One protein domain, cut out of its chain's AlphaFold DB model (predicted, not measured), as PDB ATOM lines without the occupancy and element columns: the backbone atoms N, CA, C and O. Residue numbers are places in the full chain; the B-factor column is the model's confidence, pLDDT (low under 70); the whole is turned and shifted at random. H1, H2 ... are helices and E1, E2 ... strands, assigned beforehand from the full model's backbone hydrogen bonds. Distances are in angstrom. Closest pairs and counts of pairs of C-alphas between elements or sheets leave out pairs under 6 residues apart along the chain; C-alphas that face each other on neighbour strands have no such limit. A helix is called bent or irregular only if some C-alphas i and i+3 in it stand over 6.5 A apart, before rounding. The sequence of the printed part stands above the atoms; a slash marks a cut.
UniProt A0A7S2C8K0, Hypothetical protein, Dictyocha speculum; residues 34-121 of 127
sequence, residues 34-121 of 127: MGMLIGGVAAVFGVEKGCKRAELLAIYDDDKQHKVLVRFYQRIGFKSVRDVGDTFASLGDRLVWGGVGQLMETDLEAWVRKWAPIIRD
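This is residues 34 to 121 of the 127 residues of the protein "Hypothetical protein" of Dictyocha speculum (UniProt A0A7S2C8K0). A twisted three-stranded sheet has H2 along one face and H3 over the other, near one end; at the other end H1 and H4 make a crossed pair. The 88 printed residues run H1, E1, H2, E2, H3, E3, H4; the sheet's order is E1, E3, E2, all antiparallel. The class is mixed, helices and strands. The whole is compact, with a radius of gyration of the C-alphas of 13.8 A and spans of 42 by 29 by 18 A.

H1, residues 34 to 48, touches H4, residues 108 to 120, opposite ways at a steep tilt of 46 degrees; the closest C-alphas, of Ala 43 and Leu 108, are 6.3 A apart. E1, residues 53 to 59, is antiparallel to E3, residues 101 to 107, with N 56 and O 104 at 3.0 A. H2, residues 63 to 76, is on the sheet at a height of 8.9 A, along E3 at 1 degrees on the local plane. E2, residues 79 to 84, is antiparallel to E3, with N 103 and O 82 at 2.9 A. E1, H2 and E2 form a split strand-helix-strand unit, two strands that run the same way in one sheet with a helix between them along the chain and E3 between them in the sheet, and its crossover is right-handed. H3, residues 88 to 97, is on the opposite face from H2 at a height of 9.2 A: three layers, helices on both faces. Each O i to N i+4 pair is within hydrogen-bond range in H1 and H2, 4 of 6 in H3 and 7 of 9 in H4.

H1 begins at C-alpha 34 (32.276, 9.725, -103.831) and spans 21.4 A. H2 spans 20.1 A, E1 19.1 A and E3 20.1 A. H4 ends at C-alpha 120 (43.741, 3.600, -102.372). H3 is irregular, with C-alphas 89 and 92 at 7.3 A, and H4 only just, with C-alphas 114 and 117 at 7.0 A.

The C-alphas farthest apart, of Phe 88 and Asp 121, are 45.6 A apart. The printed part has no cut, and its six links are tight. The mean pLDDT of the printed part is 89.4; residue 86 is under 70.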
ATOM      1  N   MET A  34      31.644   9.067-102.669       81.62
ATOM      2  CA  MET A  34      32.276   9.725-103.831       81.62
ATOM      3  C   MET A  34      32.956  11.055-103.476       81.62
ATOM      4  O   MET A  34      33.955  11.420-104.093       81.62
ATOM      5  N   GLY A  35      32.443  11.769-102.468       83.88
ATOM      6  CA  GLY A  35      32.989  13.059-102.043       83.88
ATOM      7  C   GLY A  35      34.448  12.958-101.596       83.88
ATOM      8  O   GLY A  35      35.253  13.820-101.933       83.88
ATOM      9  N   MET A  36      34.818  11.866-100.924       85.88
ATOM     10  CA  MET A  36      36.197  11.638-100.493       85.88
ATOM     11  C   MET A  36      37.137  11.297-101.648       85.88
ATOM     12  O   MET A  36      38.300  11.688-101.622       85.88
ATOM     13  N   LEU A  37      36.642  10.615-102.685       87.50
ATOM     14  CA  LEU A  37      37.423  10.343-103.894       87.50
ATOM     15  C   LEU A  37      37.714  11.638-104.655       87.50
ATOM     16  O   LEU A  37      38.864  11.908-104.994       87.50
ATOM     17  N   ILE A  38      36.684  12.463-104.869       89.88
ATOM     18  CA  ILE A  38      36.822  13.759-105.547       89.88
ATOM     19  C   ILE A  38      37.731  14.686-104.732       89.88
ATOM     20  O   ILE A  38      38.673  15.258-105.279       89.88
ATOM     21  N   GLY A  39      37.503  14.780-103.419       90.38
ATOM     22  CA  GLY A  39      38.345  15.558-102.511       90.38
ATOM     23  C   GLY A  39      39.793  15.066-102.485       90.38
ATOM     24  O   GLY A  39      40.714  15.874-102.517       90.38
ATOM     25  N   GLY A  40      40.006  13.748-102.516       92.19
ATOM     26  CA  GLY A  40      41.331  13.139-102.594       92.19
ATOM     27  C   GLY A  40      42.084  13.512-103.869       92.19
ATOM     28  O   GLY A  40      43.244  13.917-103.797       92.19
ATOM     29  N   VAL A  41      41.424  13.437-105.029       92.56
ATOM     30  CA  VAL A  41      42.010  13.860-106.312       92.56
ATOM     31  C   VAL A  41      42.351  15.351-106.289       92.56
ATOM     32  O   VAL A  41      43.458  15.726-106.676       92.56
ATOM     33  N   ALA A  42      41.444  16.193-105.789       94.00
ATOM     34  CA  ALA A  42      41.677  17.630-105.670       94.00
ATOM     35  C   ALA A  42      42.858  17.950-104.737       94.00
ATOM     36  O   ALA A  42      43.691  18.794-105.066       94.00
ATOM     37  N   ALA A  43      42.973  17.247-103.608       93.69
ATOM     38  CA  ALA A  43      44.065  17.430-102.659       93.69
ATOM     39  C   ALA A  43      45.422  17.025-103.253       93.69
ATOM     40  O   ALA A  43      46.384  17.783-103.154       93.69
ATOM     41  N   VAL A  44      45.500  15.870-103.925       93.38
ATOM     42  CA  VAL A  44      46.731  15.432-104.608       93.38
ATOM     43  C   VAL A  44      47.133  16.431-105.689       93.38
ATOM     44  O   VAL A  44      48.289  16.844-105.732       93.38
ATOM     45  N   PHE A  45      46.181  16.881-106.508       94.88
ATOM     46  CA  PHE A  45      46.438  17.910-107.511       94.88
ATOM     47  C   PHE A  45      46.949  19.213-106.879       94.88
ATOM     48  O   PHE A  45      47.892  19.818-107.385       94.88
ATOM     49  N   GLY A  46      46.376  19.627-105.746       94.75
ATOM     50  CA  GLY A  46      46.845  20.783-104.986       94.75
ATOM     51  C   GLY A  46      48.303  20.638-104.545       94.75
ATOM     52  O   GLY A  46      49.103  21.544-104.775       94.75
ATOM     53  N   VAL A  47      48.673  19.482-103.987       95.38
ATOM     54  CA  VAL A  47      50.063  19.195-103.593       95.38
ATOM     55  C   VAL A  47      51.002  19.236-104.804       95.38
ATOM     56  O   VAL A  47      52.057  19.862-104.733       95.38
ATOM     57  N   GLU A  48      50.610  18.656-105.943       95.31
ATOM     58  CA  GLU A  48      51.402  18.701-107.185       95.31
ATOM     59  C   GLU A  48      51.618  20.130-107.714       95.31
ATOM     60  O   GLU A  48      52.622  20.406-108.370       95.31
ATOM     61  N   LYS A  49      50.695  21.053-107.422       96.56
ATOM     62  CA  LYS A  49      50.817  22.481-107.751       96.56
ATOM     63  C   LYS A  49      51.563  23.300-106.696       96.56
ATOM     64  O   LYS A  49      51.731  24.501-106.888       96.56
ATOM     65  N   GLY A  50      52.039  22.675-105.620       94.75
ATOM     66  CA  GLY A  50      52.750  23.348-104.533       94.75
ATOM     67  C   GLY A  50      51.832  24.061-103.535       94.75
ATOM     68  O   GLY A  50      52.304  24.896-102.760       94.75
ATOM     69  N   CYS A  51      50.533  23.752-103.531       95.19
ATOM     70  CA  CYS A  51      49.605  24.279-102.537       95.19
ATOM     71  C   CYS A  51      49.877  23.633-101.174       95.19
ATOM     72  O   CYS A  51      49.900  22.411-101.045       95.19
ATOM     73  N   LYS A  52      50.044  24.464-100.141       95.25
ATOM     74  CA  LYS A  52      50.309  24.010 -98.763       95.25
ATOM     75  C   LYS A  52      49.039  23.830 -97.935       95.25
ATOM     76  O   LYS A  52      48.979  22.978 -97.059       95.25
ATOM     77  N   ARG A  53      48.014  24.631 -98.224       94.62
ATOM     78  CA  ARG A  53      46.772  24.709 -97.452       94.62
ATOM     79  C   ARG A  53      45.575  24.491 -98.364       94.62
ATOM     80  O   ARG A  53      45.546  25.024 -99.472       94.62
ATOM     81  N   ALA A  54      44.607  23.720 -97.886       94.88
ATOM     82  CA  ALA A  54      43.280  23.639 -98.480       94.88
ATOM     83  C   ALA A  54      42.280  24.312 -97.548       94.88
ATOM     84  O   ALA A  54      42.307  24.085 -96.336       94.88
ATOM     85  N   GLU A  55      41.395  25.111 -98.127       94.19
ATOM     86  CA  GLU A  55      40.329  25.804 -97.417       94.19
ATOM     87  C   GLU A  55      38.973  25.396 -97.981       94.19
ATOM     88  O   GLU A  55      38.846  25.104 -99.172       94.19
ATOM     89  N   LEU A  56      37.965  25.369 -97.117       92.94
ATOM     90  CA  LEU A  56      36.574  25.179 -97.503       92.94
ATOM     91  C   LEU A  56      35.650  25.942 -96.561       92.94
ATOM     92  O   LEU A  56      35.980  26.162 -95.394       92.94
ATOM     93  N   LEU A  57      34.470  26.298 -97.060       93.94
ATOM     94  CA  LEU A  57      33.410  26.895 -96.261       93.94
ATOM     95  C   LEU A  57      32.349  25.838 -95.938       93.94
ATOM     96  O   LEU A  57      31.679  25.321 -96.833       93.94
ATOM     97  N   ALA A  58      32.164  25.538 -94.655       93.75
ATOM     98  CA  ALA A  58      30.993  24.804 -94.194       93.75
ATOM     99  C   ALA A  58      29.817  25.785 -94.084       93.75
ATOM    100  O   ALA A  58      29.681  26.491 -93.084       93.75
ATOM    101  N   ILE A  59      29.006  25.855 -95.140       92.19
ATOM    102  CA  ILE A  59      27.915  26.828 -95.288       92.19
ATOM    103  C   ILE A  59      26.890  26.690 -94.152       92.19
ATOM    104  O   ILE A  59      26.616  25.588 -93.663       92.19
ATOM    105  N   TYR A  60      26.354  27.825 -93.710       90.75
ATOM    106  CA  TYR A  60      25.272  27.916 -92.737       90.75
ATOM    107  C   TYR A  60      23.932  28.108 -93.459       90.75
ATOM    108  O   TYR A  60      23.539  29.234 -93.743       90.75
ATOM    109  N   ASP A  61      23.267  27.001 -93.791       88.06
ATOM    110  CA  ASP A  61      21.916  27.006 -94.384       88.06
ATOM    111  C   ASP A  61      20.858  26.729 -93.299       88.06
ATOM    112  O   ASP A  61      20.012  27.564 -92.993       88.06
ATOM    113  N   ASP A  62      21.011  25.596 -92.605       92.44
ATOM    114  CA  ASP A  62      20.253  25.218 -91.408       92.44
ATOM    115  C   ASP A  62      21.205  24.833 -90.263       92.44
ATOM    116  O   ASP A  62      22.243  24.203 -90.489       92.44
ATOM    117  N   ASP A  63      20.843  25.153 -89.018       91.88
ATOM    118  CA  ASP A  63      21.692  24.935 -87.836       91.88
ATOM    119  C   ASP A  63      22.095  23.460 -87.656       91.88
ATOM    120  O   ASP A  63      23.253  23.141 -87.348       91.88
ATOM    121  N   LYS A  64      21.164  22.525 -87.887       94.06
ATOM    122  CA  LYS A  64      21.436  21.094 -87.729       94.06
ATOM    123  C   LYS A  64      22.370  20.606 -88.829       94.06
ATOM    124  O   LYS A  64      23.331  19.889 -88.537       94.06
ATOM    125  N   GLN A  65      22.102  20.979 -90.078       91.19
ATOM    126  CA  GLN A  65      22.930  20.576 -91.218       91.19
ATOM    127  C   GLN A  65      24.331  21.183 -91.139       91.19
ATOM    128  O   GLN A  65      25.319  20.468 -91.324       91.19
ATOM    129  N   HIS A  66      24.429  22.455 -90.757       93.12
ATOM    130  CA  HIS A  66      25.691  23.148 -90.548       93.12
ATOM    131  C   HIS A  66      26.566  22.427 -89.511       93.12
ATOM    132  O   HIS A  66      27.722  22.092 -89.781       93.12
ATOM    133  N   LYS A  67      26.000  22.071 -88.349       93.81
ATOM    134  CA  LYS A  67      26.715  21.312 -87.307       93.81
ATOM    135  C   LYS A  67      27.182  19.941 -87.796       93.81
ATOM    136  O   LYS A  67      28.273  19.500 -87.428       93.81
ATOM    137  N   VAL A  68      26.378  19.253 -88.609       93.62
ATOM    138  CA  VAL A  68      26.772  17.972 -89.217       93.62
ATOM    139  C   VAL A  68      27.956  18.167 -90.163       93.62
ATOM    140  O   VAL A  68      28.918  17.401 -90.078       93.62
ATOM    141  N   LEU A  69      27.919  19.204 -91.001       92.31
ATOM    142  CA  LEU A  69      28.955  19.501 -91.987       92.31
ATOM    143  C   LEU A  69      30.291  19.855 -91.322       92.31
ATOM    144  O   LEU A  69      31.320  19.262 -91.648       92.31
ATOM    145  N   VAL A  70      30.267  20.733 -90.316       94.56
ATOM    146  CA  VAL A  70      31.460  21.092 -89.536       94.56
ATOM    147  C   VAL A  70      32.067  19.852 -88.877       94.56
ATOM    148  O   VAL A  70      33.260  19.585 -89.026       94.56
ATOM    149  N   ARG A  71      31.252  19.023 -88.211       93.94
ATOM    150  CA  ARG A  71      31.726  17.782 -87.569       93.94
ATOM    151  C   ARG A  71      32.261  16.759 -88.567       93.94
ATOM    152  O   ARG A  71      33.127  15.956 -88.218       93.94
ATOM    153  N   PHE A  72      31.701  16.708 -89.770       91.56
ATOM    154  CA  PHE A  72      32.175  15.831 -90.835       91.56
ATOM    155  C   PHE A  72      33.580  16.244 -91.285       91.56
ATOM    156  O   PHE A  72      34.500  15.427 -91.234       91.56
ATOM    157  N   TYR A  73      33.784  17.523 -91.607       92.81
ATOM    158  CA  TYR A  73      35.094  18.014 -92.034       92.81
ATOM    159  C   TYR A  73      36.137  18.003 -90.913       92.81
ATOM    160  O   TYR A  73      37.297  17.676 -91.168       92.81
ATOM    161  N   GLN A  74      35.733  18.226 -89.657       94.62
ATOM    162  CA  GLN A  74      36.615  18.039 -88.499       94.62
ATOM    163  C   GLN A  74      37.124  16.599 -88.383       94.62
ATOM    164  O   GLN A  74      38.322  16.382 -88.200       94.62
ATOM    165  N   ARG A  75      36.252  15.598 -88.569       91.06
ATOM    166  CA  ARG A  75      36.657  14.179 -88.586       91.06
ATOM    167  C   ARG A  75      37.615  13.860 -89.735       91.06
ATOM    168  O   ARG A  75      38.524  13.047 -89.573       91.06
ATOM    169  N   ILE A  76      37.456  14.546 -90.864       89.38
ATOM    170  CA  ILE A  76      38.346  14.439 -92.026       89.38
ATOM    171  C   ILE A  76      39.694  15.156 -91.800       89.38
ATOM    172  O   ILE A  76      40.657  14.902 -92.522       89.38
ATOM    173  N   GLY A  77      39.835  15.967 -90.748       91.88
ATOM    174  CA  GLY A  77      41.091  16.628 -90.373       91.88
ATOM    175  C   GLY A  77      41.169  18.112 -90.737       91.88
ATOM    176  O   GLY A  77      42.260  18.681 -90.713       91.88
ATOM    177  N   PHE A  78      40.040  18.742 -91.062       95.19
ATOM    178  CA  PHE A  78      39.949  20.194 -91.182       95.19
ATOM    179  C   PHE A  78      39.748  20.846 -89.810       95.19
ATOM    180  O   PHE A  78      39.105  20.288 -88.922       95.19
ATOM    181  N   LYS A  79      40.279  22.053 -89.636       95.19
ATOM    182  CA  LYS A  79      40.146  22.859 -88.420       95.19
ATOM    183  C   LYS A  79      39.337  24.109 -88.721       95.19
ATOM    184  O   LYS A  79      39.513  24.707 -89.775       95.19
ATOM    185  N   SER A  80      38.472  24.507 -87.795       93.06
ATOM    186  CA  SER A  80      37.734  25.768 -87.891       93.06
ATOM    187  C   SER A  80      38.693  26.945 -87.710       93.06
ATOM    188  O   SER A  80      39.417  26.991 -86.718       93.06
ATOM    189  N   VAL A  81      38.696  27.879 -88.660       89.31
ATOM    190  CA  VAL A  81      39.585  29.053 -88.661       89.31
ATOM    191  C   VAL A  81      38.828  30.302 -88.256       89.31
ATOM    192  O   VAL A  81      39.244  31.028 -87.358       89.31
ATOM    193  N   ARG A  82      37.718  30.570 -88.945       86.69
ATOM    194  CA  ARG A  82      36.960  31.807 -88.790       86.69
ATOM    195  C   ARG A  82      35.490  31.572 -89.072       86.69
ATOM    196  O   ARG A  82      35.151  30.835 -89.996       86.69
ATOM    197  N   ASP A  83      34.645  32.192 -88.264       85.75
ATOM    198  CA  ASP A  83      33.224  32.302 -88.562       85.75
ATOM    199  C   ASP A  83      33.011  33.412 -89.602       85.75
ATOM    200  O   ASP A  83      33.342  34.581 -89.377       85.75
ATOM    201  N   VAL A  84      32.510  33.031 -90.771       84.06
ATOM    202  CA  VAL A  84      32.136  33.932 -91.859       84.06
ATOM    203  C   VAL A  84      30.683  34.332 -91.611       84.06
ATOM    204  O   VAL A  84      29.774  33.829 -92.260       84.06
ATOM    205  N   GLY A  85      30.481  35.201 -90.615       79.12
ATOM    206  CA  GLY A  85      29.166  35.684 -90.170       79.12
ATOM    207  C   GLY A  85      28.620  36.853 -90.999       79.12
ATOM    208  O   GLY A  85      29.122  37.123 -92.086       79.12
ATOM    209  N   ASP A  86      27.641  37.595 -90.463       67.88
ATOM    210  CA  ASP A  86      27.015  38.748 -91.145       67.88
ATOM    211  C   ASP A  86      27.737  40.106 -90.934       67.88
ATOM    212  O   ASP A  86      27.335  41.153 -91.434       67.88
ATOM    213  N   THR A  87      28.891  40.107 -90.278       74.06
ATOM    214  CA  THR A  87      29.617  41.341 -89.941       74.06
ATOM    215  C   THR A  87      30.419  41.916 -91.122       74.06
ATOM    216  O   THR A  87      30.883  41.192 -91.997       74.06
ATOM    217  N   PHE A  88      30.702  43.224 -91.121       70.44
ATOM    218  CA  PHE A  88      31.611  43.854 -92.097       70.44
ATOM    219  C   PHE A  88      33.020  43.229 -92.134       70.44
ATOM    220  O   PHE A  88      33.663  43.213 -93.179       70.44
ATOM    221  N   ALA A  89      33.490  42.660 -91.020       71.62
ATOM    222  CA  ALA A  89      34.780  41.973 -90.948       71.62
ATOM    223  C   ALA A  89      34.836  40.673 -91.779       71.62
ATOM    224  O   ALA A  89      35.921  40.247 -92.162       71.62
ATOM    225  N   SER A  90      33.686  40.058 -92.081       76.19
ATOM    226  CA  SER A  90      33.579  38.836 -92.893       76.19
ATOM    227  C   SER A  90      33.226  39.121 -94.357       76.19
ATOM    228  O   SER A  90      33.030  38.185 -95.131       76.19
ATOM    229  N   LEU A  91      33.134  40.396 -94.761       75.00
ATOM    230  CA  LEU A  91      32.705  40.779 -96.108       75.00
ATOM    231  C   LEU A  91      33.670  40.254 -97.185       75.00
ATOM    232  O   LEU A  91      33.228  39.747 -98.210       75.00
ATOM    233  N   GLY A  92      34.981  40.319 -96.929       78.88
ATOM    234  CA  GLY A  92      36.004  39.791 -97.840       78.88
ATOM    235  C   GLY A  92      35.912  38.273 -98.010       78.88
ATOM    236  O   GLY A  92      35.912  37.777 -99.134       78.88
ATOM    237  N   ASP A  93      35.740  37.544 -96.906       79.00
ATOM    238  CA  ASP A  93      35.550  36.092 -96.948       79.00
ATOM    239  C   ASP A  93      34.238  35.734 -97.670       79.00
ATOM    240  O   ASP A  93      34.201  34.793 -98.457       79.00
ATOM    241  N   ARG A  94      33.176  36.530 -97.507       81.94
ATOM    242  CA  ARG A  94      31.925  36.346 -98.259       81.94
ATOM    243  C   ARG A  94      32.048  36.615 -99.748       81.94
ATOM    244  O   ARG A  94      31.382  35.938-100.519       81.94
ATOM    245  N   LEU A  95      32.895  37.548-100.173       83.31
ATOM    246  CA  LEU A  95      33.158  37.764-101.598       83.31
ATOM    247  C   LEU A  95      33.896  36.576-102.226       83.31
ATOM    248  O   LEU A  95      33.621  36.226-103.369       83.31
ATOM    249  N   VAL A  96      34.810  35.946-101.482       86.19
ATOM    250  CA  VAL A  96      35.574  34.781-101.956       86.19
ATOM    251  C   VAL A  96      34.723  33.511-101.955       86.19
ATOM    252  O   VAL A  96      34.743  32.758-102.926       86.19
ATOM    253  N   TRP A  97      33.980  33.269-100.875       86.81
ATOM    254  CA  TRP A  97      33.259  32.010-100.660       86.81
ATOM    255  C   TRP A  97      31.774  32.064-101.036       86.81
ATOM    256  O   TRP A  97      31.132  31.022-101.134       86.81
ATOM    257  N   GLY A  98      31.220  33.258-101.256       85.88
ATOM    258  CA  GLY A  98      29.847  33.465-101.720       85.88
ATOM    259  C   GLY A  98      28.752  33.216-100.677       85.88
ATOM    260  O   GLY A  98      27.581  33.191-101.045       85.88
ATOM    261  N   GLY A  99      29.087  33.019 -99.396       86.50
ATOM    262  CA  GLY A  99      28.099  32.672 -98.373       86.50
ATOM    263  C   GLY A  99      28.586  32.791 -96.931       86.50
ATOM    264  O   GLY A  99      29.762  33.027 -96.665       86.50
ATOM    265  N   VAL A 100      27.642  32.633 -96.003       90.19
ATOM    266  CA  VAL A 100      27.865  32.613 -94.549       90.19
ATOM    267  C   VAL A 100      28.188  31.185 -94.109       90.19
ATOM    268  O   VAL A 100      27.628  30.225 -94.644       90.19
ATOM    269  N   GLY A 101      29.085  31.020 -93.141       91.88
ATOM    270  CA  GLY A 101      29.417  29.700 -92.613       91.88
ATOM    271  C   GLY A 101      30.739  29.643 -91.870       91.88
ATOM    272  O   GLY A 101      31.363  30.650 -91.570       91.88
ATOM    273  N   GLN A 102      31.208  28.432 -91.601       93.81
ATOM    274  CA  GLN A 102      32.468  28.215 -90.904       93.81
ATOM    275  C   GLN A 102      33.578  27.979 -91.927       93.81
ATOM    276  O   GLN A 102      33.596  26.942 -92.593       93.81
ATOM    277  N   LEU A 103      34.525  28.914 -92.035       93.69
ATOM    278  CA  LEU A 103      35.740  28.706 -92.818       93.69
ATOM    279  C   LEU A 103      36.629  27.699 -92.090       93.69
ATOM    280  O   LEU A 103      36.917  27.856 -90.895       93.69
ATOM    281  N   MET A 104      37.058  26.672 -92.813       95.62
ATOM    282  CA  MET A 104      37.884  25.594 -92.296       95.62
ATOM    283  C   MET A 104      39.124  25.392 -93.161       95.62
ATOM    284  O   MET A 104      39.066  25.545 -94.378       95.62
ATOM    285  N   GLU A 105      40.234  24.998 -92.540       95.75
ATOM    286  CA  GLU A 105      41.504  24.755 -93.225       95.75
ATOM    287  C   GLU A 105      42.124  23.404 -92.867       95.75
ATOM    288  O   GLU A 105      41.856  22.834 -91.806       95.75
ATOM    289  N   THR A 106      43.016  22.916 -93.723       96.44
ATOM    290  CA  THR A 106      43.924  21.816 -93.393       96.44
ATOM    291  C   THR A 106      45.261  21.965 -94.118       96.44
ATOM    292  O   THR A 106      45.345  22.627 -95.157       96.44
ATOM    293  N   ASP A 107      46.299  21.325 -93.576       96.56
ATOM    294  CA  ASP A 107      47.585  21.169 -94.254       96.56
ATOM    295  C   ASP A 107      47.464  20.059 -95.304       96.56
ATOM    296  O   ASP A 107      47.147  18.911 -94.982       96.56
ATOM    297  N   LEU A 108      47.670  20.416 -96.571       95.19
ATOM    298  CA  LEU A 108      47.416  19.533 -97.711       95.19
ATOM    299  C   LEU A 108      48.335  18.311 -97.712       95.19
ATOM    300  O   LEU A 108      47.878  17.201 -97.986       95.19
ATOM    301  N   GLU A 109      49.616  18.492 -97.394       94.50
ATOM    302  CA  GLU A 109      50.591  17.402 -97.420       94.50
ATOM    303  C   GLU A 109      50.301  16.384 -96.312       94.50
ATOM    304  O   GLU A 109      50.233  15.176 -96.570       94.50
ATOM    305  N   ALA A 110      50.051  16.858 -95.088       94.75
ATOM    306  CA  ALA A 110      49.657  16.014 -93.968       94.75
ATOM    307  C   ALA A 110      48.324  15.303 -94.241       94.75
ATOM    308  O   ALA A 110      48.178  14.115 -93.933       94.75
ATOM    309  N   TRP A 111      47.366  16.003 -94.854       95.12
ATOM    310  CA  TRP A 111      46.072  15.435 -95.206       95.12
ATOM    311  C   TRP A 111      46.212  14.307 -96.235       95.12
ATOM    312  O   TRP A 111      45.721  13.201 -96.000       95.12
ATOM    313  N   VAL A 112      46.943  14.534 -97.333       93.44
ATOM    314  CA  VAL A 112      47.194  13.510 -98.362       93.44
ATOM    315  C   VAL A 112      47.956  12.326 -97.771       93.44
ATOM    316  O   VAL A 112      47.584  11.182 -98.023       93.44
ATOM    317  N   ARG A 113      48.972  12.569 -96.931       92.69
ATOM    318  CA  ARG A 113      49.727  11.498 -96.262       92.69
ATOM    319  C   ARG A 113      48.824  10.606 -95.406       92.69
ATOM    320  O   ARG A 113      49.002   9.391 -95.413       92.69
ATOM    321  N   LYS A 114      47.854  11.192 -94.699       91.06
ATOM    322  CA  LYS A 114      46.893  10.455 -93.866       91.06
ATOM    323  C   LYS A 114      45.874   9.673 -94.699       91.06
ATOM    324  O   LYS A 114      45.601   8.516 -94.394       91.06
ATOM    325  N   TRP A 115      45.292  10.294 -95.723       89.88
ATOM    326  CA  TRP A 115      44.110   9.752 -96.401       89.88
ATOM    327  C   TRP A 115      44.400   8.981 -97.691       89.88
ATOM    328  O   TRP A 115      43.608   8.113 -98.054       89.88
ATOM    329  N   ALA A 116      45.525   9.222 -98.371       87.81
ATOM    330  CA  ALA A 116      45.856   8.518 -99.613       87.81
ATOM    331  C   ALA A 116      45.941   6.982 -99.464       87.81
ATOM    332  O   ALA A 116      45.448   6.298-100.364       87.81
ATOM    333  N   PRO A 117      46.497   6.407 -98.375       84.25
ATOM    334  CA  PRO A 117      46.482   4.957 -98.173       84.25
ATOM    335  C   PRO A 117      45.060   4.405 -98.018       84.25
ATOM    336  O   PRO A 117      44.715   3.423 -98.665       84.25
ATOM    337  N   ILE A 118      44.219   5.091 -97.236       82.75
ATOM    338  CA  ILE A 118      42.830   4.697 -96.941       82.75
ATOM    339  C   ILE A 118      41.962   4.753 -98.206       82.75
ATOM    340  O   ILE A 118      41.125   3.886 -98.432       82.75
ATOM    341  N   ILE A 119      42.166   5.771 -99.048       81.94
ATOM    342  CA  ILE A 119      41.441   5.926-100.316       81.94
ATOM    343  C   ILE A 119      41.881   4.874-101.344       81.94
ATOM    344  O   ILE A 119      41.052   4.374-102.102       81.94
ATOM    345  N   ARG A 120      43.182   4.555-101.402       77.00
ATOM    346  CA  ARG A 120      43.741   3.600-102.372       77.00
ATOM    347  C   ARG A 120      43.382   2.156-102.040       77.00
ATOM    348  O   ARG A 120      43.147   1.377-102.960       77.00
ATOM    349  N   ASP A 121      43.368   1.817-100.758       74.56
ATOM    350  CA  ASP A 121      43.000   0.495-100.270       74.56
ATOM    351  C   ASP A 121      42.055   0.626 -99.063       74.56
ATOM    352  O   ASP A 121      42.502   0.675 -97.911       74.56
TER     353      ASP A 121